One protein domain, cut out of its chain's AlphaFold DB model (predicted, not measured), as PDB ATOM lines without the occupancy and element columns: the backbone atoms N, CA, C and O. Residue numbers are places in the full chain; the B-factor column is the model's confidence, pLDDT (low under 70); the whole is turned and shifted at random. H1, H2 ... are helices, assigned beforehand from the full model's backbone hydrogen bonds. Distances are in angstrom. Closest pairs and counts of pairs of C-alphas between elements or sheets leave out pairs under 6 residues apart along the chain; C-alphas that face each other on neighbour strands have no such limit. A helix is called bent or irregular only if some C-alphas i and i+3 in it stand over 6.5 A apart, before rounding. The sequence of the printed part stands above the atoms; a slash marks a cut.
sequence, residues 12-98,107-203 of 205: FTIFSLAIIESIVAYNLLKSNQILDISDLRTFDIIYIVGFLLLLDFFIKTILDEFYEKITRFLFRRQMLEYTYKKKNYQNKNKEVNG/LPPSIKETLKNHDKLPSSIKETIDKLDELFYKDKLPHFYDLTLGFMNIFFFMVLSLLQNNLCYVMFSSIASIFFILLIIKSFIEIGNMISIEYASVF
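What this domain is: This is residues 12 to 98 and 107 to 203 of the 205 residues of an uncharacterized protein of Methanolobus tindarius DSM 2278 (UniProt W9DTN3). The model is a long rod of helices: a loose four-helix bundle of H1, H2, H5b and H6 fills one part of its length, and H6 runs on beyond it to pack on H3 and on H5a. H5 is bent but runs nearly straight, its arms H5a and H5b at 21 degrees; residues 29 to 40 stick out at one end of the rod and residues 108 to 113 at the other. The printed part has 184 residues with six named helices, H1 to H6 in order, and no named strand; the class is all helix. It is extended, with a radius of gyration of the C-alphas of 24.7 A and spans of 88 by 24 by 24 A.

Where its parts are: H1 is residues 12 to 30, 26.8 A long, with C-alpha 12 at (-21.699, -47.896, 41.154). H2 is residues 41 to 74, 40.1 A long; it is irregular, with C-alphas 65 and 68 8.0 A apart, and has a kink of 76 degrees near residue 68. H3 is residues 76 to 93, 25.7 A, and H4 is residues 109 to 118, 14.4 A. H5, residues 123 to 163, was assigned as one helix by its hydrogen bonds but is bent, with C-alphas 138 and 141 6.9 A apart; its arms are H5a, residues 123 to 138, 22.0 A, and H5b, residues 141 to 163, 33.1 A. H6 is residues 167 to 201, 50.1 A, ending with C-alpha 201 at (-20.873, -16.513, 40.965); it is neither bent nor irregular, but only just: C-alphas 196 and 199 are 6.3 A apart.

How they stand to each other: H1, H2, H5b and H6 form an up and down bundle, each running against the one before it in the chain. H1 touches H5b with residues 12 to 20 alone, the closest C-alphas being those of Thr 13 and Gly 150, 4.2 A apart. H2 and H5b only just touch, with 3 pairs of C-alphas within 8 A, closest at Leu 52 and Asn 153, 6.6 A. H5b and H6 are a hairpin at a shallow tilt of 21 degrees, closest at the C-alphas of Met 158 and Ser 173, 5.3 A. H3 touches H6 the same way at a shallow tilt of 8 degrees, closest at the C-alphas of Gln 78 and Ser 196, 5.1 A. H5a touches H6, closest at the C-alphas of Ile 129 and Tyr 199, 6.9 A. H4 touches no helix. Every O i to N i+4 pair is within hydrogen-bond range in H1, H3, H4, H5a and H5b; in H2 28 of 30 are, in H6 29 of 31.

The domain as a whole: The two C-alphas farthest apart, those of Asn 32 and Pro 108, are 89.0 A apart. Residues 99 to 106 are not printed, and C-alphas 98 and 107 are 16.5 A apart across the cut. Of the links printed whole, none is long. The mean pLDDT of the printed part is 74.0, and 55 residues are under 70, among them residues 25 to 49, 91 to 98 and 107 to 121.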
ATOM      1  N   PHE A  12     -21.520 -47.560  39.744       81.06
ATOM      2  CA  PHE A  12     -21.699 -47.896  41.154       81.06
ATOM      3  C   PHE A  12     -22.811 -48.909  41.374       81.06
ATOM      4  O   PHE A  12     -22.695 -49.758  42.256       81.06
ATOM      5  N   THR A  13     -23.835 -48.877  40.531       78.38
ATOM      6  CA  THR A  13     -24.861 -49.913  40.472       78.38
ATOM      7  C   THR A  13     -24.233 -51.267  40.114       78.38
ATOM      8  O   THR A  13     -24.370 -52.227  40.869       78.38
ATOM      9  N   ILE A  14     -23.424 -51.336  39.048       78.56
ATOM     10  CA  ILE A  14     -22.691 -52.562  38.667       78.56
ATOM     11  C   ILE A  14     -21.749 -53.005  39.790       78.56
ATOM     12  O   ILE A  14     -21.711 -54.179  40.149       78.56
ATOM     13  N   PHE A  15     -21.011 -52.064  40.381       79.44
ATOM     14  CA  PHE A  15     -20.110 -52.355  41.491       79.44
ATOM     15  C   PHE A  15     -20.847 -52.934  42.708       79.44
ATOM     16  O   PHE A  15     -20.360 -53.880  43.322       79.44
ATOM     17  N   SER A  16     -22.038 -52.422  43.035       79.81
ATOM     18  CA  SER A  16     -22.861 -52.953  44.128       79.81
ATOM     19  C   SER A  16     -23.312 -54.394  43.872       79.81
ATOM     20  O   SER A  16     -23.223 -55.227  44.771       79.81
ATOM     21  N   LEU A  17     -23.707 -54.714  42.635       78.88
ATOM     22  CA  LEU A  17     -24.083 -56.070  42.236       78.88
ATOM     23  C   LEU A  17     -22.880 -57.018  42.305       78.88
ATOM     24  O   LEU A  17     -22.988 -58.097  42.880       78.88
ATOM     25  N   ALA A  18     -21.709 -56.582  41.834       78.94
ATOM     26  CA  ALA A  18     -20.474 -57.361  41.925       78.94
ATOM     27  C   ALA A  18     -20.050 -57.633  43.383       78.94
ATOM     28  O   ALA A  18     -19.556 -58.719  43.696       78.94
ATOM     29  N   ILE A  19     -20.264 -56.677  44.297       77.00
ATOM     30  CA  ILE A  19     -20.057 -56.886  45.740       77.00
ATOM     31  C   ILE A  19     -20.991 -57.984  46.255       77.00
ATOM     32  O   ILE A  19     -20.536 -58.891  46.951       77.00
ATOM     33  N   ILE A  20     -22.278 -57.919  45.910       78.38
ATOM     34  CA  ILE A  20     -23.277 -58.908  46.330       78.38
ATOM     35  C   ILE A  20     -22.894 -60.303  45.820       78.38
ATOM     36  O   ILE A  20     -22.822 -61.242  46.612       78.38
ATOM     37  N   GLU A  21     -22.565 -60.431  44.533       75.38
ATOM     38  CA  GLU A  21     -22.115 -61.692  43.931       75.38
ATOM     39  C   GLU A  21     -20.874 -62.255  44.633       75.38
ATOM     40  O   GLU A  21     -20.829 -63.439  44.966       75.38
ATOM     41  N   SER A  22     -19.890 -61.402  44.932       71.75
ATOM     42  CA  SER A  22     -18.657 -61.806  45.621       71.75
ATOM     43  C   SER A  22     -18.929 -62.320  47.037       71.75
ATOM     44  O   SER A  22     -18.360 -63.330  47.458       71.75
ATOM     45  N   ILE A  23     -19.819 -61.648  47.774       72.19
ATOM     46  CA  ILE A  23     -20.224 -62.048  49.125       72.19
ATOM     47  C   ILE A  23     -20.917 -63.418  49.092       72.19
ATOM     48  O   ILE A  23     -20.612 -64.293  49.909       72.19
ATOM     49  N   VAL A  24     -21.820 -63.621  48.135       72.38
ATOM     50  CA  VAL A  24     -22.534 -64.888  47.950       72.38
ATOM     51  C   VAL A  24     -21.567 -66.018  47.577       72.38
ATOM     52  O   VAL A  24     -21.587 -67.074  48.213       72.38
ATOM     53  N   ALA A  25     -20.670 -65.789  46.614       69.69
ATOM     54  CA  ALA A  25     -19.671 -66.768  46.185       69.69
ATOM     55  C   ALA A  25     -18.736 -67.191  47.333       69.69
ATOM     56  O   ALA A  25     -18.472 -68.382  47.515       69.69
ATOM     57  N   TYR A  26     -18.285 -66.237  48.153       68.62
ATOM     58  CA  TYR A  26     -17.454 -66.516  49.325       68.62
ATOM     59  C   TYR A  26     -18.148 -67.448  50.330       68.62
ATOM     60  O   TYR A  26     -17.532 -68.386  50.841       68.62
ATOM     61  N   ASN A  27     -19.437 -67.233  50.606       65.31
ATOM     62  CA  ASN A  27     -20.167 -68.075  51.552       65.31
ATOM     63  C   ASN A  27     -20.446 -69.482  51.012       65.31
ATOM     64  O   ASN A  27     -20.385 -70.440  51.787       65.31
ATOM     65  N   LEU A  28     -20.691 -69.627  49.707       66.25
ATOM     66  CA  LEU A  28     -20.789 -70.943  49.071       66.25
ATOM     67  C   LEU A  28     -19.474 -71.721  49.231       66.25
ATOM     68  O   LEU A  28     -19.496 -72.847  49.726       66.25
ATOM     69  N   LEU A  29     -18.331 -71.086  48.948       66.56
ATOM     70  CA  LEU A  29     -16.997 -71.678  49.120       66.56
ATOM     71  C   LEU A  29     -16.712 -72.081  50.575       66.56
ATOM     72  O   LEU A  29     -16.215 -73.177  50.830       66.56
ATOM     73  N   LYS A  30     -17.062 -71.228  51.547       64.25
ATOM     74  CA  LYS A  30     -16.870 -71.508  52.981       64.25
ATOM     75  C   LYS A  30     -17.681 -72.713  53.467       64.25
ATOM     76  O   LYS A  30     -17.275 -73.381  54.415       64.25
ATOM     77  N   SER A  31     -18.830 -72.984  52.855       62.56
ATOM     78  CA  SER A  31     -19.733 -74.049  53.296       62.56
ATOM     79  C   SER A  31     -19.276 -75.470  52.929       62.56
ATOM     80  O   SER A  31     -19.976 -76.419  53.273       62.56
ATOM     81  N   ASN A  32     -18.123 -75.643  52.259       53.06
ATOM     82  CA  ASN A  32     -17.639 -76.926  51.711       53.06
ATOM     83  C   ASN A  32     -18.666 -77.665  50.837       53.06
ATOM     84  O   ASN A  32     -18.499 -78.846  50.528       53.06
ATOM     85  N   GLN A  33     -19.722 -76.979  50.403       53.62
ATOM     86  CA  GLN A  33     -20.604 -77.499  49.386       53.62
ATOM     87  C   GLN A  33     -19.850 -77.382  48.073       53.62
ATOM     88  O   GLN A  33     -19.692 -76.297  47.515       53.62
ATOM     89  N   ILE A  34     -19.322 -78.520  47.626       47.03
ATOM     90  CA  ILE A  34     -18.968 -78.742  46.229       47.03
ATOM     91  C   ILE A  34     -20.114 -78.144  45.413       47.03
ATOM     92  O   ILE A  34     -21.273 -78.432  45.706       47.03
ATOM     93  N   LEU A  35     -19.776 -77.248  44.484       47.97
ATOM     94  CA  LEU A  35     -20.702 -76.593  43.568       47.97
ATOM     95  C   LEU A  35     -21.470 -77.650  42.756       47.97
ATOM     96  O   LEU A  35     -21.150 -77.901  41.596       47.97
ATOM     97  N   ASP A  36     -22.498 -78.259  43.339       43.00
ATOM     98  CA  ASP A  36     -23.593 -78.822  42.569       43.00
ATOM     99  C   ASP A  36     -24.439 -77.624  42.151       43.00
ATOM    100  O   ASP A  36     -25.324 -77.138  42.854       43.00
ATOM    101  N   ILE A  37     -24.072 -77.072  40.994       48.00
ATOM    102  CA  ILE A  37     -24.697 -75.905  40.353       48.00
ATOM    103  C   ILE A  37     -26.215 -76.127  40.152       48.00
ATOM    104  O   ILE A  37     -26.960 -75.167  39.959       48.00
ATOM    105  N   SER A  38     -26.678 -77.378  40.253       44.59
ATOM    106  CA  SER A  38     -28.065 -77.825  40.136       44.59
ATOM    107  C   SER A  38     -28.956 -77.599  41.360       44.59
ATOM    108  O   SER A  38     -30.170 -77.758  41.223       44.59
ATOM    109  N   ASP A  39     -28.425 -77.249  42.533       43.72
ATOM    110  CA  ASP A  39     -29.268 -77.084  43.720       43.72
ATOM    111  C   ASP A  39     -29.947 -75.708  43.781       43.72
ATOM    112  O   ASP A  39     -29.376 -74.681  43.406       43.72
ATOM    113  N   LEU A  40     -31.179 -75.712  44.309       42.50
ATOM    114  CA  LEU A  40     -32.149 -74.617  44.516       42.50
ATOM    115  C   LEU A  40     -31.562 -73.209  44.784       42.50
ATOM    116  O   LEU A  40     -32.167 -72.203  44.429       42.50
ATOM    117  N   ARG A  41     -30.364 -73.130  45.370       52.38
ATOM    118  CA  ARG A  41     -29.671 -71.890  45.745       52.38
ATOM    119  C   ARG A  41     -29.150 -71.085  44.555       52.38
ATOM    120  O   ARG A  41     -29.087 -69.864  44.651       52.38
ATOM    121  N   THR A  42     -28.808 -71.712  43.425       53.69
ATOM    122  CA  THR A  42     -28.439 -70.967  42.204       53.69
ATOM    123  C   THR A  42     -29.650 -70.225  41.638       53.69
ATOM    124  O   THR A  42     -29.532 -69.083  41.193       53.69
ATOM    125  N   PHE A  43     -30.834 -70.840  41.723       55.78
ATOM    126  CA  PHE A  43     -32.090 -70.185  41.364       55.78
ATOM    127  C   PHE A  43     -32.408 -69.018  42.297       55.78
ATOM    128  O   PHE A  43     -32.829 -67.977  41.803       55.78
ATOM    129  N   ASP A  44     -32.136 -69.138  43.599       58.78
ATOM    130  CA  ASP A  44     -32.301 -68.026  44.544       58.78
ATOM    131  C   ASP A  44     -31.391 -66.839  44.194       58.78
ATOM    132  O   ASP A  44     -31.824 -65.692  44.264       58.78
ATOM    133  N   ILE A  45     -30.155 -67.090  43.748       60.59
ATOM    134  CA  ILE A  45     -29.232 -66.034  43.296       60.59
ATOM    135  C   ILE A  45     -29.751 -65.366  42.024       60.59
ATOM    136  O   ILE A  45     -29.788 -64.141  41.961       60.59
ATOM    137  N   ILE A  46     -30.198 -66.143  41.034       66.50
ATOM    138  CA  ILE A  46     -30.793 -65.600  39.802       66.50
ATOM    139  C   ILE A  46     -32.056 -64.791  40.127       66.50
ATOM    140  O   ILE A  46     -32.257 -63.726  39.549       66.50
ATOM    141  N   TYR A  47     -32.878 -65.245  41.075       64.62
ATOM    142  CA  TYR A  47     -34.048 -64.505  41.541       64.62
ATOM    143  C   TYR A  47     -33.668 -63.214  42.260       64.62
ATOM    144  O   TYR A  47     -34.280 -62.186  41.994       64.62
ATOM    145  N   ILE A  48     -32.660 -63.236  43.135       67.00
ATOM    146  CA  ILE A  48     -32.190 -62.047  43.856       67.00
ATOM    147  C   ILE A  48     -31.582 -61.043  42.875       67.00
ATOM    148  O   ILE A  48     -31.978 -59.883  42.881       67.00
ATOM    149  N   VAL A  49     -30.675 -61.475  41.997       67.19
ATOM    150  CA  VAL A  49     -30.051 -60.606  40.987       67.19
ATOM    151  C   VAL A  49     -31.100 -60.090  40.003       67.19
ATOM    152  O   VAL A  49     -31.148 -58.894  39.733       67.19
ATOM    153  N   GLY A  50     -31.997 -60.950  39.520       71.00
ATOM    154  CA  GLY A  50     -33.098 -60.561  38.638       71.00
ATOM    155  C   GLY A  50     -34.071 -59.583  39.300       71.00
ATOM    156  O   GLY A  50     -34.492 -58.617  38.667       71.00
ATOM    157  N   PHE A  51     -34.384 -59.779  40.582       71.44
ATOM    158  CA  PHE A  51     -35.206 -58.859  41.364       71.44
ATOM    159  C   PHE A  51     -34.505 -57.516  41.578       71.44
ATOM    160  O   PHE A  51     -35.144 -56.485  41.407       71.44
ATOM    161  N   LEU A  52     -33.204 -57.511  41.886       69.19
ATOM    162  CA  LEU A  52     -32.412 -56.286  42.024       69.19
ATOM    163  C   LEU A  52     -32.343 -55.514  40.704       69.19
ATOM    164  O   LEU A  52     -32.567 -54.312  40.706       69.19
ATOM    165  N   LEU A  53     -32.146 -56.193  39.570       72.88
ATOM    166  CA  LEU A  53     -32.167 -55.561  38.246       72.88
ATOM    167  C   LEU A  53     -33.541 -54.972  37.900       72.88
ATOM    168  O   LEU A  53     -33.629 -53.885  37.328       72.88
ATOM    169  N   LEU A  54     -34.622 -55.678  38.240       74.44
ATOM    170  CA  LEU A  54     -35.986 -55.201  38.021       74.44
ATOM    171  C   LEU A  54     -36.303 -54.003  38.925       74.44
ATOM    172  O   LEU A  54     -36.898 -53.025  38.479       74.44
ATOM    173  N   LEU A  55     -35.865 -54.053  40.180       70.56
ATOM    174  CA  LEU A  55     -36.003 -52.972  41.144       70.56
ATOM    175  C   LEU A  55     -35.175 -51.749  40.726       70.56
ATOM    176  O   LEU A  55     -35.701 -50.640  40.760       70.56
ATOM    177  N   ASP A  56     -33.955 -51.942  40.225       70.19
ATOM    178  CA  ASP A  56     -33.143 -50.887  39.611       70.19
ATOM    179  C   ASP A  56     -33.858 -50.258  38.415       70.19
ATOM    180  O   ASP A  56     -33.909 -49.035  38.301       70.19
ATOM    181  N   PHE A  57     -34.467 -51.067  37.541       76.62
ATOM    182  CA  PHE A  57     -35.247 -50.557  36.415       76.62
ATOM    183  C   PHE A  57     -36.437 -49.706  36.884       76.62
ATOM    184  O   PHE A  57     -36.652 -48.609  36.362       76.62
ATOM    185  N   PHE A  58     -37.181 -50.158  37.898       73.88
ATOM    186  CA  PHE A  58     -38.302 -49.402  38.463       73.88
ATOM    187  C   PHE A  58     -37.853 -48.113  39.150       73.88
ATOM    188  O   PHE A  58     -38.417 -47.055  38.872       73.88
ATOM    189  N   ILE A  59     -36.836 -48.169  40.017       70.38
ATOM    190  CA  ILE A  59     -36.334 -46.975  40.704       70.38
ATOM    191  C   ILE A  59     -35.772 -45.994  39.685       70.38
ATOM    192  O   ILE A  59     -36.082 -44.813  39.773       70.38
ATOM    193  N   LYS A  60     -35.015 -46.457  38.687       69.44
ATOM    194  CA  LYS A  60     -34.514 -45.600  37.612       69.44
ATOM    195  C   LYS A  60     -35.652 -44.938  36.837       69.44
ATOM    196  O   LYS A  60     -35.602 -43.737  36.622       69.44
ATOM    197  N   THR A  61     -36.707 -45.680  36.505       72.75
ATOM    198  CA  THR A  61     -37.885 -45.122  35.818       72.75
ATOM    199  C   THR A  61     -38.576 -44.045  36.663       72.75
ATOM    200  O   THR A  61     -38.883 -42.965  36.166       72.75
ATOM    201  N   ILE A  62     -38.765 -44.291  37.964       71.38
ATOM    202  CA  ILE A  62     -39.335 -43.304  38.896       71.38
ATOM    203  C   ILE A  62     -38.408 -42.091  39.030       71.38
ATOM    204  O   ILE A  62     -38.871 -40.951  39.054       71.38
ATOM    205  N   LEU A  63     -37.100 -42.323  39.125       69.62
ATOM    206  CA  LEU A  63     -36.105 -41.266  39.189       69.62
ATOM    207  C   LEU A  63     -36.119 -40.421  37.924       69.62
ATOM    208  O   LEU A  63     -36.032 -39.215  38.072       69.62
ATOM    209  N   ASP A  64     -36.293 -41.003  36.740       69.50
ATOM    210  CA  ASP A  64     -36.381 -40.272  35.472       69.50
ATOM    211  C   ASP A  64     -37.667 -39.429  35.391       69.50
ATOM    212  O   ASP A  64     -37.629 -38.268  34.981       69.50
ATOM    213  N   GLU A  65     -38.810 -39.961  35.840       72.56
ATOM    214  CA  GLU A  65     -40.095 -39.244  35.812       72.56
ATOM    215  C   GLU A  65     -40.192 -38.120  36.852       72.56
ATOM    216  O   GLU A  65     -40.753 -37.051  36.591       72.56
ATOM    217  N   PHE A  66     -39.660 -38.345  38.053       74.19
ATOM    218  CA  PHE A  66     -39.734 -37.395  39.168       74.19
ATOM    219  C   PHE A  66     -38.431 -36.632  39.393       74.19
ATOM    220  O   PHE A  66     -38.347 -35.836  40.334       74.19
ATOM    221  N   TYR A  67     -37.459 -36.822  38.503       69.12
ATOM    222  CA  TYR A  67     -36.101 -36.294  38.537       69.12
ATOM    223  C   TYR A  67     -36.039 -34.850  39.026       69.12
ATOM    224  O   TYR A  67     -35.531 -34.549  40.105       69.12
ATOM    225  N   GLU A  68     -36.677 -33.952  38.278       69.19
ATOM    226  CA  GLU A  68     -36.622 -32.516  38.527       69.19
ATOM    227  C   GLU A  68     -37.289 -32.132  39.857       69.19
ATOM    228  O   GLU A  68     -36.831 -31.230  40.563       69.19
ATOM    229  N   LYS A  69     -38.359 -32.838  40.246       75.94
ATOM    230  CA  LYS A  69     -39.038 -32.607  41.529       75.94
ATOM    231  C   LYS A  69     -38.158 -33.033  42.700       75.94
ATOM    232  O   LYS A  69     -38.083 -32.297  43.683       75.94
ATOM    233  N   ILE A  70     -37.483 -34.177  42.590       72.94
ATOM    234  CA  ILE A  70     -36.578 -34.692  43.623       72.94
ATOM    235  C   ILE A  70     -35.390 -33.746  43.784       72.94
ATOM    236  O   ILE A  70     -35.095 -33.329  44.903       72.94
ATOM    237  N   THR A  71     -34.760 -33.321  42.687       71.94
ATOM    238  CA  THR A  71     -33.650 -32.362  42.732       71.94
ATOM    239  C   THR A  71     -34.076 -31.033  43.356       71.94
ATOM    240  O   THR A  71     -33.409 -30.534  44.262       71.94
ATOM    241  N   ARG A  72     -35.225 -30.471  42.946       76.81
ATOM    242  CA  ARG A  72     -35.763 -29.230  43.535       76.81
ATOM    243  C   ARG A  72     -36.086 -29.373  45.017       76.81
ATOM    244  O   ARG A  72     -35.975 -28.394  45.750       76.81
ATOM    245  N   PHE A  73     -36.510 -30.555  45.453       81.88
ATOM    246  CA  PHE A  73     -36.778 -30.830  46.858       81.88
ATOM    247  C   PHE A  73     -35.479 -30.928  47.670       81.88
ATOM    248  O   PHE A  73     -35.329 -30.213  48.660       81.88
ATOM    249  N   LEU A  74     -34.525 -31.748  47.219       80.44
ATOM    250  CA  LEU A  74     -33.245 -31.995  47.895       80.44
ATOM    251  C   LEU A  74     -32.372 -30.739  47.986       80.44
ATOM    252  O   LEU A  74     -31.776 -30.473  49.027       80.44
ATOM    253  N   PHE A  75     -32.342 -29.937  46.921       81.62
ATOM    254  CA  PHE A  75     -31.506 -28.739  46.823       81.62
ATOM    255  C   PHE A  75     -32.315 -27.444  46.916       81.62
ATOM    256  O   PHE A  75     -31.905 -26.400  46.409       81.62
ATOM    257  N   ARG A  76     -33.489 -27.480  47.567       82.38
ATOM    258  CA  ARG A  76     -34.406 -26.331  47.653       82.38
ATOM    259  C   ARG A  76     -33.719 -25.070  48.172       82.38
ATOM    260  O   ARG A  76     -33.956 -23.986  47.648       82.38
ATOM    261  N   ARG A  77     -32.894 -25.201  49.214       77.69
ATOM    262  CA  ARG A  77     -32.194 -24.066  49.830       77.69
ATOM    263  C   ARG A  77     -31.205 -23.433  48.851       77.69
ATOM    264  O   ARG A  77     -31.232 -22.221  48.677       77.69
ATOM    265  N   GLN A  78     -30.389 -24.249  48.194       78.94
ATOM    266  CA  GLN A  78     -29.394 -23.801  47.225       78.94
ATOM    267  C   GLN A  78     -30.072 -23.182  45.993       78.94
ATOM    268  O   GLN A  78     -29.685 -22.110  45.541       78.94
ATOM    269  N   MET A  79     -31.166 -23.782  45.513       76.06
ATOM    270  CA  MET A  79     -31.986 -23.234  44.425       76.06
ATOM    271  C   MET A  79     -32.610 -21.875  44.779       76.06
ATOM    272  O   MET A  79     -32.714 -20.993  43.923       76.06
ATOM    273  N   LEU A  80     -33.024 -21.673  46.035       77.44
ATOM    274  CA  LEU A  80     -33.512 -20.377  46.515       77.44
ATOM    275  C   LEU A  80     -32.398 -19.327  46.556       77.44
ATOM    276  O   LEU A  80     -32.640 -18.188  46.165       77.44
ATOM    277  N   GLU A  81     -31.194 -19.705  46.985       75.12
ATOM    278  CA  GLU A  81     -30.022 -18.825  47.007       75.12
ATOM    279  C   GLU A  81     -29.629 -18.375  45.594       75.12
ATOM    280  O   GLU A  81     -29.517 -17.173  45.336       75.12
ATOM    281  N   TYR A  82     -29.562 -19.316  44.650       75.56
ATOM    282  CA  TYR A  82     -29.411 -19.028  43.224       75.56
ATOM    283  C   TYR A  82     -30.499 -18.067  42.715       75.56
ATOM    284  O   TYR A  82     -30.208 -17.044  42.092       75.56
ATOM    285  N   THR A  83     -31.768 -18.351  43.026       74.75
ATOM    286  CA  THR A  83     -32.903 -17.520  42.591       74.75
ATOM    287  C   THR A  83     -32.821 -16.103  43.161       74.75
ATOM    288  O   THR A  83     -33.166 -15.137  42.476       74.75
ATOM    289  N   TYR A  84     -32.370 -15.958  44.407       77.69
ATOM    290  CA  TYR A  84     -32.199 -14.666  45.060       77.69
ATOM    291  C   TYR A  84     -31.094 -13.843  44.389       77.69
ATOM    292  O   TYR A  84     -31.326 -12.686  44.034       77.69
ATOM    293  N   LYS A  85     -29.930 -14.449  44.127       74.00
ATOM    294  CA  LYS A  85     -28.814 -13.784  43.436       74.00
ATOM    295  C   LYS A  85     -29.186 -13.363  42.014       74.00
ATOM    296  O   LYS A  85     -28.989 -12.204  41.653       74.00
ATOM    297  N   LYS A  86     -29.864 -14.235  41.261       74.81
ATOM    298  CA  LYS A  86     -30.409 -13.918  39.933       74.81
ATOM    299  C   LYS A  86     -31.354 -12.713  39.957       74.81
ATOM    300  O   LYS A  86     -31.239 -11.819  39.119       74.81
ATOM    301  N   LYS A  87     -32.278 -12.659  40.926       74.25
ATOM    302  CA  LYS A  87     -33.201 -11.522  41.088       74.25
ATOM    303  C   LYS A  87     -32.473 -10.234  41.468       74.25
ATOM    304  O   LYS A  87     -32.816  -9.183  40.940       74.25
ATOM    305  N   ASN A  88     -31.467 -10.303  42.339       75.25
ATOM    306  CA  ASN A  88     -30.665  -9.133  42.703       75.25
ATOM    307  C   ASN A  88     -29.902  -8.567  41.504       75.25
ATOM    308  O   ASN A  88     -29.905  -7.355  41.312       75.25
ATOM    309  N   TYR A  89     -29.311  -9.426  40.673       72.12
ATOM    310  CA  TYR A  89     -28.644  -9.015  39.438       72.12
ATOM    311  C   TYR A  89     -29.611  -8.330  38.465       72.12
ATOM    312  O   TYR A  89     -29.349  -7.229  37.986       72.12
ATOM    313  N   GLN A  90     -30.782  -8.930  38.236       70.00
ATOM    314  CA  GLN A  90     -31.821  -8.327  37.396       70.00
ATOM    315  C   GLN A  90     -32.316  -6.986  37.948       70.00
ATOM    316  O   GLN A  90     -32.563  -6.070  37.175       70.00
ATOM    317  N   ASN A  91     -32.446  -6.847  39.269       68.88
ATOM    318  CA  ASN A  91     -32.857  -5.590  39.889       68.88
ATOM    319  C   ASN A  91     -31.784  -4.501  39.748       68.88
ATOM    320  O   ASN A  91     -32.134  -3.387  39.374       68.88
ATOM    321  N   LYS A  92     -30.498  -4.825  39.958       66.06
ATOM    322  CA  LYS A  92     -29.377  -3.893  39.725       66.06
ATOM    323  C   LYS A  92     -29.324  -3.418  38.272       66.06
ATOM    324  O   LYS A  92     -29.159  -2.235  38.018       66.06
ATOM    325  N   ASN A  93     -29.554  -4.315  37.315       63.34
ATOM    326  CA  ASN A  93     -29.568  -3.968  35.890       63.34
ATOM    327  C   ASN A  93     -30.854  -3.265  35.422       63.34
ATOM    328  O   ASN A  93     -30.905  -2.779  34.294       63.34
ATOM    329  N   LYS A  94     -31.889  -3.206  36.269       60.59
ATOM    330  CA  LYS A  94     -33.116  -2.422  36.050       60.59
ATOM    331  C   LYS A  94     -33.059  -1.031  36.682       60.59
ATOM    332  O   LYS A  94     -33.996  -0.255  36.492       60.59
ATOM    333  N   GLU A  95     -32.000  -0.706  37.421       53.56
ATOM    334  CA  GLU A  95     -31.761   0.649  37.913       53.56
ATOM    335  C   GLU A  95     -31.156   1.504  36.798       53.56
ATOM    336  O   GLU A  95     -29.966   1.446  36.502       53.56
ATOM    337  N   VAL A  96     -31.990   2.340  36.182       51.69
ATOM    338  CA  VAL A  96     -31.531   3.435  35.321       51.69
ATOM    339  C   VAL A  96     -31.643   4.716  36.143       51.69
ATOM    340  O   VAL A  96     -32.738   5.095  36.554       51.69
ATOM    341  N   ASN A  97     -30.514   5.375  36.420       43.38
ATOM    342  CA  ASN A  97     -30.440   6.640  37.171       43.38
ATOM    343  C   ASN A  97     -31.107   6.616  38.569       43.38
ATOM    344  O   ASN A  97     -31.740   7.591  38.968       43.38
ATOM    345  N   GLY A  98     -30.984   5.514  39.319       48.59
ATOM    346  CA  GLY A  98     -31.483   5.424  40.703       48.59
ATOM    347  C   GLY A  98     -32.997   5.223  40.847       48.59
ATOM    348  O   GLY A  98     -33.520   5.319  41.955       48.59
ATOM    349  N   LEU A 107     -45.811   2.894  31.467       59.16
ATOM    350  CA  LEU A 107     -44.577   3.317  30.836       59.16
ATOM    351  C   LEU A 107     -44.747   3.356  29.311       59.16
ATOM    352  O   LEU A 107     -45.371   2.445  28.744       59.16
ATOM    353  N   PRO A 108     -44.171   4.375  28.644       63.06
ATOM    354  CA  PRO A 108     -44.131   4.478  27.193       63.06
ATOM    355  C   PRO A 108     -43.635   3.178  26.534       63.06
ATOM    356  O   PRO A 108     -42.752   2.515  27.093       63.06
ATOM    357  N   PRO A 109     -44.141   2.814  25.339       58.84
ATOM    358  CA  PRO A 109     -43.765   1.583  24.638       58.84
ATOM    359  C   PRO A 109     -42.251   1.409  24.474       58.84
ATOM    360  O   PRO A 109     -41.745   0.311  24.681       58.84
ATOM    361  N   SER A 110     -41.529   2.504  24.212       57.53
ATOM    362  CA  SER A 110     -40.069   2.524  24.096       57.53
ATOM    363  C   SER A 110     -39.361   2.101  25.386       57.53
ATOM    364  O   SER A 110     -38.410   1.335  25.333       57.53
ATOM    365  N   ILE A 111     -39.852   2.519  26.559       56.88
ATOM    366  CA  ILE A 111     -39.262   2.147  27.855       56.88
ATOM    367  C   ILE A 111     -39.626   0.703  28.228       56.88
ATOM    368  O   ILE A 111     -38.796  -0.015  28.784       56.88
ATOM    369  N   LYS A 112     -40.829   0.232  27.866       56.34
ATOM    370  CA  LYS A 112     -41.210  -1.188  28.004       56.34
ATOM    371  C   LYS A 112     -40.327  -2.108  27.160       56.34
ATOM    372  O   LYS A 112     -40.015  -3.214  27.594       56.34
ATOM    373  N   GLU A 113     -39.927  -1.663  25.974       54.03
ATOM    374  CA  GLU A 113     -39.046  -2.413  25.079       54.03
ATOM    375  C   GLU A 113     -37.609  -2.475  25.621       54.03
ATOM    376  O   GLU A 113     -37.013  -3.552  25.665       54.03
ATOM    377  N   THR A 114     -37.102  -1.367  26.171       52.03
ATOM    378  CA  THR A 114     -35.817  -1.324  26.889       52.03
ATOM    379  C   THR A 114     -35.834  -2.226  28.131       52.03
ATOM    380  O   THR A 114     -34.918  -3.021  28.326       52.03
ATOM    381  N   LEU A 115     -36.909  -2.201  28.931       51.34
ATOM    382  CA  LEU A 115     -37.087  -3.077  30.102       51.34
ATOM    383  C   LEU A 115     -37.130  -4.565  29.732       51.34
ATOM    384  O   LEU A 115     -36.501  -5.380  30.404       51.34
ATOM    385  N   LYS A 116     -37.802  -4.923  28.631       52.75
ATOM    386  CA  LYS A 116     -37.817  -6.295  28.094       52.75
ATOM    387  C   LYS A 116     -36.431  -6.788  27.678       52.75
ATOM    388  O   LYS A 116     -36.175  -7.989  27.736       52.75
ATOM    389  N   ASN A 117     -35.557  -5.885  27.238       51.16
ATOM    390  CA  ASN A 117     -34.180  -6.218  26.888       51.16
ATOM    391  C   ASN A 117     -33.285  -6.353  28.131       51.16
ATOM    392  O   ASN A 117     -32.431  -7.229  28.136       51.16
ATOM    393  N   HIS A 118     -33.538  -5.592  29.202       51.44
ATOM    394  CA  HIS A 118     -32.866  -5.763  30.502       51.44
ATOM    395  C   HIS A 118     -33.353  -6.983  31.304       51.44
ATOM    396  O   HIS A 118     -32.638  -7.481  32.170       51.44
ATOM    397  N   ASP A 119     -34.553  -7.494  31.014       51.94
ATOM    398  CA  ASP A 119     -35.040  -8.771  31.553       51.94
ATOM    399  C   ASP A 119     -34.316  -9.988  30.959       51.94
ATOM    400  O   ASP A 119     -34.285 -11.063  31.571       51.94
ATOM    401  N   LYS A 120     -33.720  -9.833  29.771       60.69
ATOM    402  CA  LYS A 120     -32.922 -10.880  29.140       60.69
ATOM    403  C   LYS A 120     -31.527 -10.887  29.753       60.69
ATOM    404  O   LYS A 120     -30.837  -9.875  29.790       60.69
ATOM    405  N   LEU A 121     -31.114 -12.065  30.213       65.50
ATOM    406  CA  LEU A 121     -29.739 -12.291  30.639       65.50
ATOM    407  C   LEU A 121     -28.788 -12.036  29.459       65.50
ATOM    408  O   LEU A 121     -29.116 -12.448  28.339       65.50
ATOM    409  N   PRO A 122     -27.627 -11.400  29.697       74.38
ATOM    410  CA  PRO A 122     -26.560 -11.312  28.709       74.38
ATOM    411  C   PRO A 122     -26.239 -12.687  28.118       74.38
ATOM    412  O   PRO A 122     -26.290 -13.700  28.822       74.38
ATOM    413  N   SER A 123     -25.891 -12.728  26.830       73.12
ATOM    414  CA  SER A 123     -25.555 -13.978  26.138       73.12
ATOM    415  C   SER A 123     -24.405 -14.727  26.813       73.12
ATOM    416  O   SER A 123     -24.483 -15.942  26.933       73.12
ATOM    417  N   SER A 124     -23.406 -14.013  27.342       73.06
ATOM    418  CA  SER A 124     -22.286 -14.591  28.099       73.06
ATOM    419  C   SER A 124     -22.738 -15.323  29.364       73.06
ATOM    420  O   SER A 124     -22.357 -16.466  29.590       73.06
ATOM    421  N   ILE A 125     -23.611 -14.701  30.162       74.50
ATOM    422  CA  ILE A 125     -24.184 -15.317  31.365       74.50
ATOM    423  C   ILE A 125     -25.028 -16.536  30.994       74.50
ATOM    424  O   ILE A 125     -24.966 -17.564  31.665       74.50
ATOM    425  N   LYS A 126     -25.808 -16.438  29.913       74.75
ATOM    426  CA  LYS A 126     -26.613 -17.557  29.430       74.75
ATOM    427  C   LYS A 126     -25.737 -18.740  29.008       74.75
ATOM    428  O   LYS A 126     -26.013 -19.852  29.431       74.75
ATOM    429  N   GLU A 127     -24.669 -18.504  28.251       79.06
ATOM    430  CA  GLU A 127     -23.730 -19.556  27.842       79.06
ATOM    431  C   GLU A 127     -23.039 -20.226  29.036       79.06
ATOM    432  O   GLU A 127     -22.846 -21.442  29.031       79.06
ATOM    433  N   THR A 128     -22.683 -19.466  30.074       77.88
ATOM    434  CA  THR A 128     -22.102 -20.037  31.299       77.88
ATOM    435  C   THR A 128     -23.120 -20.881  32.065       77.88
ATOM    436  O   THR A 128     -22.781 -21.974  32.515       77.88
ATOM    437  N   ILE A 129     -24.377 -20.432  32.164       79.19
ATOM    438  CA  ILE A 129     -25.464 -21.222  32.765       79.19
ATOM    439  C   ILE A 129     -25.715 -22.498  31.958       79.19
ATOM    440  O   ILE A 129     -25.805 -23.561  32.558       79.19
ATOM    441  N   ASP A 130     -25.762 -22.422  30.628       77.25
ATOM    442  CA  ASP A 130     -25.997 -23.585  29.767       77.25
ATOM    443  C   ASP A 130     -24.872 -24.636  29.932       77.25
ATOM    444  O   ASP A 130     -25.142 -25.838  29.971       77.25
ATOM    445  N   LYS A 131     -23.612 -24.203  30.110       82.44
ATOM    446  CA  LYS A 131     -22.475 -25.093  30.425       82.44
ATOM    447  C   LYS A 131     -22.586 -25.729  31.811       82.44
ATOM    448  O   LYS A 131     -22.275 -26.911  31.968       82.44
ATOM    449  N   LEU A 132     -23.005 -24.958  32.813       82.56
ATOM    450  CA  LEU A 132     -23.239 -25.474  34.161       82.56
ATOM    451  C   LEU A 132     -24.406 -26.467  34.168       82.56
ATOM    452  O   LEU A 132     -24.280 -27.530  34.764       82.56
ATOM    453  N   ASP A 133     -25.487 -26.182  33.440       79.62
ATOM    454  CA  ASP A 133     -26.615 -27.098  33.260       79.62
ATOM    455  C   ASP A 133     -26.146 -28.397  32.603       79.62
ATOM    456  O   ASP A 133     -26.484 -29.487  33.064       79.62
ATOM    457  N   GLU A 134     -25.310 -28.316  31.569       80.94
ATOM    458  CA  GLU A 134     -24.760 -29.507  30.933       80.94
ATOM    459  C   GLU A 134     -23.947 -30.363  31.917       80.94
ATOM    460  O   GLU A 134     -24.183 -31.569  32.012       80.94
ATOM    461  N   LEU A 135     -23.043 -29.757  32.692       82.31
ATOM    462  CA  LEU A 135     -22.232 -30.474  33.682       82.31
ATOM    463  C   LEU A 135     -23.088 -31.039  34.830       82.31
ATOM    464  O   LEU A 135     -22.885 -32.170  35.280       82.31
ATOM    465  N   PHE A 136     -24.091 -30.289  35.272       82.75
ATOM    466  CA  PHE A 136     -25.004 -30.697  36.328       82.75
ATOM    467  C   PHE A 136     -25.847 -31.903  35.900       82.75
ATOM    468  O   PHE A 136     -25.859 -32.930  36.582       82.75
ATOM    469  N   TYR A 137     -26.526 -31.794  34.756       79.19
ATOM    470  CA  TYR A 137     -27.502 -32.778  34.292       79.19
ATOM    471  C   TYR A 137     -26.874 -33.994  33.606       79.19
ATOM    472  O   TYR A 137     -27.501 -35.052  33.606       79.19
ATOM    473  N   LYS A 138     -25.666 -33.885  33.033       81.56
ATOM    474  CA  LYS A 138     -24.996 -35.025  32.379       81.56
ATOM    475  C   LYS A 138     -23.991 -35.757  33.261       81.56
ATOM    476  O   LYS A 138     -23.740 -36.928  32.992       81.56
ATOM    477  N   ASP A 139     -23.429 -35.108  34.280       82.06
ATOM    478  CA  ASP A 139     -22.369 -35.706  35.103       82.06
ATOM    479  C   ASP A 139     -22.761 -35.787  36.581       82.06
ATOM    480  O   ASP A 139     -23.012 -36.874  37.108       82.06
ATOM    481  N   LYS A 140     -22.884 -34.638  37.256       84.00
ATOM    482  CA  LYS A 140     -23.007 -34.592  38.723       84.00
ATOM    483  C   LYS A 140     -24.269 -35.263  39.245       84.00
ATOM    484  O   LYS A 140     -24.212 -36.047  40.193       84.00
ATOM    485  N   LEU A 141     -25.407 -34.968  38.631       81.81
ATOM    486  CA  LEU A 141     -26.689 -35.466  39.098       81.81
ATOM    487  C   LEU A 141     -26.902 -36.958  38.760       81.81
ATOM    488  O   LEU A 141     -27.238 -37.710  39.679       81.81
ATOM    489  N   PRO A 142     -26.604 -37.451  37.537       82.81
ATOM    490  CA  PRO A 142     -26.579 -38.890  37.259       82.81
ATOM    491  C   PRO A 142     -25.633 -39.676  38.175       82.81
ATOM    492  O   PRO A 142     -25.982 -40.767  38.623       82.81
ATOM    493  N   HIS A 143     -24.464 -39.120  38.506       86.75
ATOM    494  CA  HIS A 143     -23.514 -39.736  39.433       86.75
ATOM    495  C   HIS A 143     -24.096 -39.918  40.843       86.75
ATOM    496  O   HIS A 143     -23.976 -40.995  41.428       86.75
ATOM    497  N   PHE A 144     -24.764 -38.892  41.376       86.88
ATOM    498  CA  PHE A 144     -25.447 -38.964  42.669       86.88
ATOM    499  C   PHE A 144     -26.537 -40.041  42.692       86.88
ATOM    500  O   PHE A 144     -26.660 -40.793  43.665       86.88
ATOM    501  N   TYR A 145     -27.312 -40.154  41.612       83.56
ATOM    502  CA  TYR A 145     -28.346 -41.178  41.501       83.56
ATOM    503  C   TYR A 145     -27.768 -42.587  41.362       83.56
ATOM    504  O   TYR A 145     -28.257 -43.488  42.033       83.56
ATOM    505  N   ASP A 146     -26.697 -42.779  40.587       85.00
ATOM    506  CA  ASP A 146     -25.995 -44.068  40.489       85.00
ATOM    507  C   ASP A 146     -25.460 -44.532  41.855       85.00
ATOM    508  O   ASP A 146     -25.625 -45.686  42.244       85.00
ATOM    509  N   LEU A 147     -24.890 -43.615  42.642       89.00
ATOM    510  CA  LEU A 147     -24.483 -43.899  44.021       89.00
ATOM    511  C   LEU A 147     -25.670 -44.282  44.911       89.00
ATOM    512  O   LEU A 147     -25.561 -45.205  45.717       89.00
ATOM    513  N   THR A 148     -26.797 -43.587  44.761       87.38
ATOM    514  CA  THR A 148     -28.018 -43.863  45.528       87.38
ATOM    515  C   THR A 148     -28.597 -45.234  45.174       87.38
ATOM    516  O   THR A 148     -28.961 -45.985  46.073       87.38
ATOM    517  N   LEU A 149     -28.626 -45.599  43.892       84.38
ATOM    518  CA  LEU A 149     -29.056 -46.923  43.430       84.38
ATOM    519  C   LEU A 149     -28.130 -48.026  43.948       84.38
ATOM    520  O   LEU A 149     -28.596 -48.984  44.561       84.38
ATOM    521  N   GLY A 150     -26.813 -47.845  43.813       86.31
ATOM    522  CA  GLY A 150     -25.842 -48.791  44.360       86.31
ATOM    523  C   GLY A 150     -25.983 -48.975  45.876       86.31
ATOM    524  O   GLY A 150     -25.923 -50.101  46.371       86.31
ATOM    525  N   PHE A 151     -26.265 -47.899  46.618       90.06
ATOM    526  CA  PHE A 151     -26.595 -47.987  48.041       90.06
ATOM    527  C   PHE A 151     -27.872 -48.792  48.295       90.06
ATOM    528  O   PHE A 151     -27.871 -49.654  49.171       90.06
ATOM    529  N   MET A 152     -28.944 -48.541  47.537       86.31
ATOM    530  CA  MET A 152     -30.206 -49.270  47.686       86.31
ATOM    531  C   MET A 152     -30.008 -50.769  47.467       86.31
ATOM    532  O   MET A 152     -30.484 -51.553  48.285       86.31
ATOM    533  N   ASN A 153     -29.240 -51.177  46.454       84.06
ATOM    534  CA  ASN A 153     -28.920 -52.587  46.210       84.06
ATOM    535  C   ASN A 153     -28.236 -53.243  47.417       84.06
ATOM    536  O   ASN A 153     -28.670 -54.297  47.887       84.06
ATOM    537  N   ILE A 154     -27.209 -52.594  47.977       88.81
ATOM    538  CA  ILE A 154     -26.526 -53.087  49.181       88.81
ATOM    539  C   ILE A 154     -27.468 -53.108  50.392       88.81
ATOM    540  O   ILE A 154     -27.452 -54.068  51.165       88.81
ATOM    541  N   PHE A 155     -28.299 -52.080  50.560       88.25
ATOM    542  CA  PHE A 155     -29.244 -51.983  51.667       88.25
ATOM    543  C   PHE A 155     -30.311 -53.082  51.602       88.25
ATOM    544  O   PHE A 155     -30.568 -53.751  52.603       88.25
ATOM    545  N   PHE A 156     -30.891 -53.337  50.428       84.00
ATOM    546  CA  PHE A 156     -31.825 -54.446  50.227       84.00
ATOM    547  C   PHE A 156     -31.160 -55.789  50.510       84.00
ATOM    548  O   PHE A 156     -31.732 -56.616  51.222       84.00
ATOM    549  N   PHE A 157     -29.932 -55.988  50.026       83.38
ATOM    550  CA  PHE A 157     -29.178 -57.196  50.330       83.38
ATOM    551  C   PHE A 157     -28.932 -57.351  51.838       83.38
ATOM    552  O   PHE A 157     -29.104 -58.445  52.371       83.38
ATOM    553  N   MET A 158     -28.625 -56.268  52.558       86.75
ATOM    554  CA  MET A 158     -28.500 -56.275  54.019       86.75
ATOM    555  C   MET A 158     -29.807 -56.683  54.713       86.75
ATOM    556  O   MET A 158     -29.781 -57.510  55.623       86.75
ATOM    557  N   VAL A 159     -30.956 -56.155  54.276       84.00
ATOM    558  CA  VAL A 159     -32.275 -56.523  54.824       84.00
ATOM    559  C   VAL A 159     -32.568 -58.006  54.592       84.00
ATOM    560  O   VAL A 159     -32.942 -58.707  55.530       84.00
ATOM    561  N   LEU A 160     -32.336 -58.515  53.379       80.81
ATOM    562  CA  LEU A 160     -32.481 -59.943  53.078       80.81
ATOM    563  C   LEU A 160     -31.544 -60.800  53.940       80.81
ATOM    564  O   LEU A 160     -31.942 -61.836  54.465       80.81
ATOM    565  N   SER A 161     -30.318 -60.327  54.151       79.56
ATOM    566  CA  SER A 161     -29.309 -60.992  54.980       79.56
ATOM    567  C   SER A 161     -29.705 -61.076  56.452       79.56
ATOM    568  O   SER A 161     -29.454 -62.096  57.099       79.56
ATOM    569  N   LEU A 162     -30.345 -60.024  56.975       81.06
ATOM    570  CA  LEU A 162     -30.920 -60.001  58.320       81.06
ATOM    571  C   LEU A 162     -32.058 -61.019  58.444       81.06
ATOM    572  O   LEU A 162     -32.073 -61.786  59.400       81.06
ATOM    573  N   LEU A 163     -32.965 -61.081  57.461       78.81
ATOM    574  CA  LEU A 163     -34.068 -62.054  57.448       78.81
ATOM    575  C   LEU A 163     -33.574 -63.508  57.410       78.81
ATOM    576  O   LEU A 163     -34.200 -64.392  57.986       78.81
ATOM    577  N   GLN A 164     -32.435 -63.754  56.763       76.75
ATOM    578  CA  GLN A 164     -31.802 -65.073  56.685       76.75
ATOM    579  C   GLN A 164     -30.914 -65.409  57.896       76.75
ATOM    580  O   GLN A 164     -30.326 -66.489  57.930       76.75
ATOM    581  N   ASN A 165     -30.784 -64.512  58.881       77.81
ATOM    582  CA  ASN A 165     -29.882 -64.656  60.030       77.81
ATOM    583  C   ASN A 165     -28.414 -64.948  59.641       77.81
ATOM    584  O   ASN A 165     -27.680 -65.605  60.383       77.81
ATOM    585  N   ASN A 166     -27.950 -64.450  58.487       76.12
ATOM    586  CA  ASN A 166     -26.574 -64.656  58.034       76.12
ATOM    587  C   ASN A 166     -25.673 -63.491  58.472       76.12
ATOM    588  O   ASN A 166     -25.528 -62.494  57.763       76.12
ATOM    589  N   LEU A 167     -25.021 -63.640  59.633       79.50
ATOM    590  CA  LEU A 167     -24.152 -62.610  60.222       79.50
ATOM    591  C   LEU A 167     -23.061 -62.119  59.253       79.50
ATOM    592  O   LEU A 167     -22.737 -60.935  59.228       79.50
ATOM    593  N   CYS A 168     -22.506 -63.017  58.436       77.44
ATOM    594  CA  CYS A 168     -21.442 -62.677  57.497       77.44
ATOM    595  C   CYS A 168     -21.944 -61.714  56.415       77.44
ATOM    596  O   CYS A 168     -21.319 -60.681  56.175       77.44
ATOM    597  N   TYR A 169     -23.105 -62.003  55.823       81.50
ATOM    598  CA  TYR A 169     -23.721 -61.112  54.844       81.50
ATOM    599  C   TYR A 169     -24.101 -59.764  55.455       81.50
ATOM    600  O   TYR A 169     -23.847 -58.724  54.846       81.50
ATOM    601  N   VAL A 170     -24.633 -59.760  56.680       83.25
ATOM    602  CA  VAL A 170     -24.977 -58.530  57.408       83.25
ATOM    603  C   VAL A 170     -23.739 -57.662  57.640       83.25
ATOM    604  O   VAL A 170     -23.778 -56.466  57.366       83.25
ATOM    605  N   MET A 171     -22.617 -58.239  58.083       86.12
ATOM    606  CA  MET A 171     -21.384 -57.477  58.307       86.12
ATOM    607  C   MET A 171     -20.844 -56.849  57.018       86.12
ATOM    608  O   MET A 171     -20.566 -55.649  56.996       86.12
ATOM    609  N   PHE A 172     -20.718 -57.625  55.937       84.06
ATOM    610  CA  PHE A 172     -20.174 -57.111  54.676       84.06
ATOM    611  C   PHE A 172     -21.080 -56.059  54.032       84.06
ATOM    612  O   PHE A 172     -20.597 -55.014  53.595       84.06
ATOM    613  N   SER A 173     -22.394 -56.289  54.030       85.69
ATOM    614  CA  SER A 173     -23.362 -55.315  53.516       85.69
ATOM    615  C   SER A 173     -23.455 -54.054  54.381       85.69
ATOM    616  O   SER A 173     -23.621 -52.965  53.837       85.69
ATOM    617  N   SER A 174     -23.240 -54.146  55.699       90.50
ATOM    618  CA  SER A 174     -23.145 -52.968  56.577       90.50
ATOM    619  C   SER A 174     -21.921 -52.111  56.243       90.50
ATOM    620  O   SER A 174     -22.035 -50.893  56.110       90.50
ATOM    621  N   ILE A 175     -20.750 -52.732  56.052       92.31
ATOM    622  CA  ILE A 175     -19.519 -52.019  55.665       92.31
ATOM    623  C   ILE A 175     -19.698 -51.349  54.297       92.31
ATOM    624  O   ILE A 175     -19.391 -50.165  54.144       92.31
ATOM    625  N   ALA A 176     -20.239 -52.079  53.319       89.38
ATOM    626  CA  ALA A 176     -20.527 -51.532  51.997       89.38
ATOM    627  C   ALA A 176     -21.543 -50.377  52.070       89.38
ATOM    628  O   ALA A 176     -21.334 -49.342  51.440       89.38
ATOM    629  N   SER A 177     -22.584 -50.490  52.900       92.69
ATOM    630  CA  SER A 177     -23.567 -49.418  53.118       92.69
ATOM    631  C   SER A 177     -22.904 -48.136  53.620       92.69
ATOM    632  O   SER A 177     -23.162 -47.062  53.082       92.69
ATOM    633  N   ILE A 178     -22.005 -48.237  54.607       93.81
ATOM    634  CA  ILE A 178     -21.258 -47.084  55.134       93.81
ATOM    635  C   ILE A 178     -20.411 -46.438  54.032       93.81
ATOM    636  O   ILE A 178     -20.432 -45.217  53.880       93.81
ATOM    637  N   PHE A 179     -19.698 -47.239  53.236       92.06
ATOM    638  CA  PHE A 179     -18.896 -46.740  52.118       92.06
ATOM    639  C   PHE A 179     -19.743 -45.946  51.113       92.06
ATOM    640  O   PHE A 179     -19.392 -44.821  50.755       92.06
ATOM    641  N   PHE A 180     -20.889 -46.490  50.711       91.00
ATOM    642  CA  PHE A 180     -21.810 -45.816  49.801       91.00
ATOM    643  C   PHE A 180     -22.402 -44.532  50.396       91.00
ATOM    644  O   PHE A 180     -22.453 -43.519  49.702       91.00
ATOM    645  N   ILE A 181     -22.776 -44.522  51.682       93.62
ATOM    646  CA  ILE A 181     -23.260 -43.311  52.369       93.62
ATOM    647  C   ILE A 181     -22.213 -42.194  52.310       93.62
ATOM    648  O   ILE A 181     -22.555 -41.051  52.007       93.62
ATOM    649  N   LEU A 182     -20.936 -42.506  52.552       94.62
ATOM    650  CA  LEU A 182     -19.860 -41.514  52.473       94.62
ATOM    651  C   LEU A 182     -19.735 -40.914  51.066       94.62
ATOM    652  O   LEU A 182     -19.573 -39.699  50.927       94.62
ATOM    653  N   LEU A 183     -19.856 -41.738  50.023       92.94
ATOM    654  CA  LEU A 183     -19.836 -41.268  48.636       92.94
ATOM    655  C   LEU A 183     -21.067 -40.418  48.293       92.94
ATOM    656  O   LEU A 183     -20.919 -39.374  47.657       92.94
ATOM    657  N   ILE A 184     -22.258 -40.814  48.750       92.75
ATOM    658  CA  ILE A 184     -23.502 -40.051  48.563       92.75
ATOM    659  C   ILE A 184     -23.388 -38.679  49.226       92.75
ATOM    660  O   ILE A 184     -23.702 -37.676  48.592       92.75
ATOM    661  N   ILE A 185     -22.897 -38.607  50.469       92.44
ATOM    662  CA  ILE A 185     -22.694 -37.335  51.180       92.44
ATOM    663  C   ILE A 185     -21.719 -36.447  50.408       92.44
ATOM    664  O   ILE A 185     -22.003 -35.269  50.194       92.44
ATOM    665  N   LYS A 186     -20.593 -37.004  49.950       93.06
ATOM    666  CA  LYS A 186     -19.621 -36.258  49.144       93.06
ATOM    667  C   LYS A 186     -20.267 -35.699  47.874       93.06
ATOM    668  O   LYS A 186     -20.162 -34.504  47.614       93.06
ATOM    669  N   SER A 187     -20.983 -36.536  47.126       91.44
ATOM    670  CA  SER A 187     -21.673 -36.125  45.901       91.44
ATOM    671  C   SER A 187     -22.772 -35.092  46.170       91.44
ATOM    672  O   SER A 187     -22.947 -34.171  45.377       91.44
ATOM    673  N   PHE A 188     -23.490 -35.201  47.289       90.56
ATOM    674  CA  PHE A 188     -24.499 -34.227  47.701       90.56
ATOM    675  C   PHE A 188     -23.878 -32.854  47.980       90.56
ATOM    676  O   PHE A 188     -24.413 -31.834  47.548       90.56
ATOM    677  N   ILE A 189     -22.734 -32.821  48.672       90.62
ATOM    678  CA  ILE A 189     -21.987 -31.584  48.937       90.62
ATOM    679  C   ILE A 189     -21.491 -30.965  47.626       90.62
ATOM    680  O   ILE A 189     -21.648 -29.762  47.438       90.62
ATOM    681  N   GLU A 190     -20.946 -31.765  46.705       89.19
ATOM    682  CA  GLU A 190     -20.501 -31.281  45.388       89.19
ATOM    683  C   GLU A 190     -21.644 -30.629  44.600       89.19
ATOM    684  O   GLU A 190     -21.491 -29.510  44.114       89.19
ATOM    685  N   ILE A 191     -22.808 -31.283  44.528       87.38
ATOM    686  CA  ILE A 191     -23.993 -30.726  43.860       87.38
ATOM    687  C   ILE A 191     -24.461 -29.442  44.557       87.38
ATOM    688  O   ILE A 191     -24.782 -28.451  43.899       87.38
ATOM    689  N   GLY A 192     -24.480 -29.440  45.892       84.44
ATOM    690  CA  GLY A 192     -24.838 -28.266  46.681       84.44
ATOM    691  C   GLY A 192     -23.943 -27.066  46.372       84.44
ATOM    692  O   GLY A 192     -24.464 -25.987  46.097       84.44
ATOM    693  N   ASN A 193     -22.623 -27.273  46.357       85.88
ATOM    694  CA  ASN A 193     -21.631 -26.242  46.048       85.88
ATOM    695  C   ASN A 193     -21.759 -25.735  44.612       85.88
ATOM    696  O   ASN A 193     -21.684 -24.531  44.391       85.88
ATOM    697  N   MET A 194     -22.008 -26.622  43.649       84.88
ATOM    698  CA  MET A 194     -22.237 -26.217  42.266       84.88
ATOM    699  C   MET A 194     -23.414 -25.233  42.180       84.88
ATOM    700  O   MET A 194     -23.274 -24.143  41.633       84.88
ATOM    701  N   ILE A 195     -24.554 -25.548  42.807       78.88
ATOM    702  CA  ILE A 195     -25.740 -24.674  42.792       78.88
ATOM    703  C   ILE A 195     -25.508 -23.365  43.574       78.88
ATOM    704  O   ILE A 195     -25.916 -22.298  43.117       78.88
ATOM    705  N   SER A 196     -24.906 -23.413  44.767       74.56
ATOM    706  CA  SER A 196     -24.806 -22.229  45.639       74.56
ATOM    707  C   SER A 196     -23.594 -21.341  45.366       74.56
ATOM    708  O   SER A 196     -23.618 -20.171  45.740       74.56
ATOM    709  N   ILE A 197     -22.535 -21.881  44.757       78.25
ATOM    710  CA  ILE A 197     -21.277 -21.173  44.488       78.25
ATOM    711  C   ILE A 197     -21.130 -20.942  42.989       78.25
ATOM    712  O   ILE A 197     -21.094 -19.791  42.575       78.25
ATOM    713  N   GLU A 198     -21.105 -21.996  42.172       78.44
ATOM    714  CA  GLU A 198     -20.786 -21.861  40.741       78.44
ATOM    715  C   GLU A 198     -21.915 -21.183  39.961       78.44
ATOM    716  O   GLU A 198     -21.683 -20.213  39.252       78.44
ATOM    717  N   TYR A 199     -23.168 -21.604  40.145       75.25
ATOM    718  CA  TYR A 199     -24.310 -20.912  39.528       75.25
ATOM    719  C   TYR A 199     -24.528 -19.508  40.093       75.25
ATOM    720  O   TYR A 199     -25.105 -18.642  39.434       75.25
ATOM    721  N   ALA A 200     -24.124 -19.288  41.339       71.88
ATOM    722  CA  ALA A 200     -24.264 -18.014  42.014       71.88
ATOM    723  C   ALA A 200     -23.231 -16.979  41.553       71.88
ATOM    724  O   ALA A 200     -23.591 -15.815  41.384       71.88
ATOM    725  N   SER A 201     -21.978 -17.394  41.352       74.25
ATOM    726  CA  SER A 201     -20.873 -16.513  40.965       74.25
ATOM    727  C   SER A 201     -21.079 -15.896  39.587       74.25
ATOM    728  O   SER A 201     -20.641 -14.777  39.353       74.25
ATOM    729  N   VAL A 202     -21.843 -16.559  38.711       75.88
ATOM    730  CA  VAL A 202     -22.245 -16.035  37.393       75.88
ATOM    731  C   VAL A 202     -22.965 -14.675  37.476       75.88
ATOM    732  O   VAL A 202     -23.013 -13.939  36.496       75.88
ATOM    733  N   PHE A 203     -23.539 -14.326  38.632       67.19
ATOM    734  CA  PHE A 203     -24.232 -13.050  38.853       67.19
ATOM    735  C   PHE A 203     -23.445 -12.044  39.700       67.19
ATOM    736  O   PHE A 203     -23.978 -10.981  40.026       67.19
TER     737      PHE A 203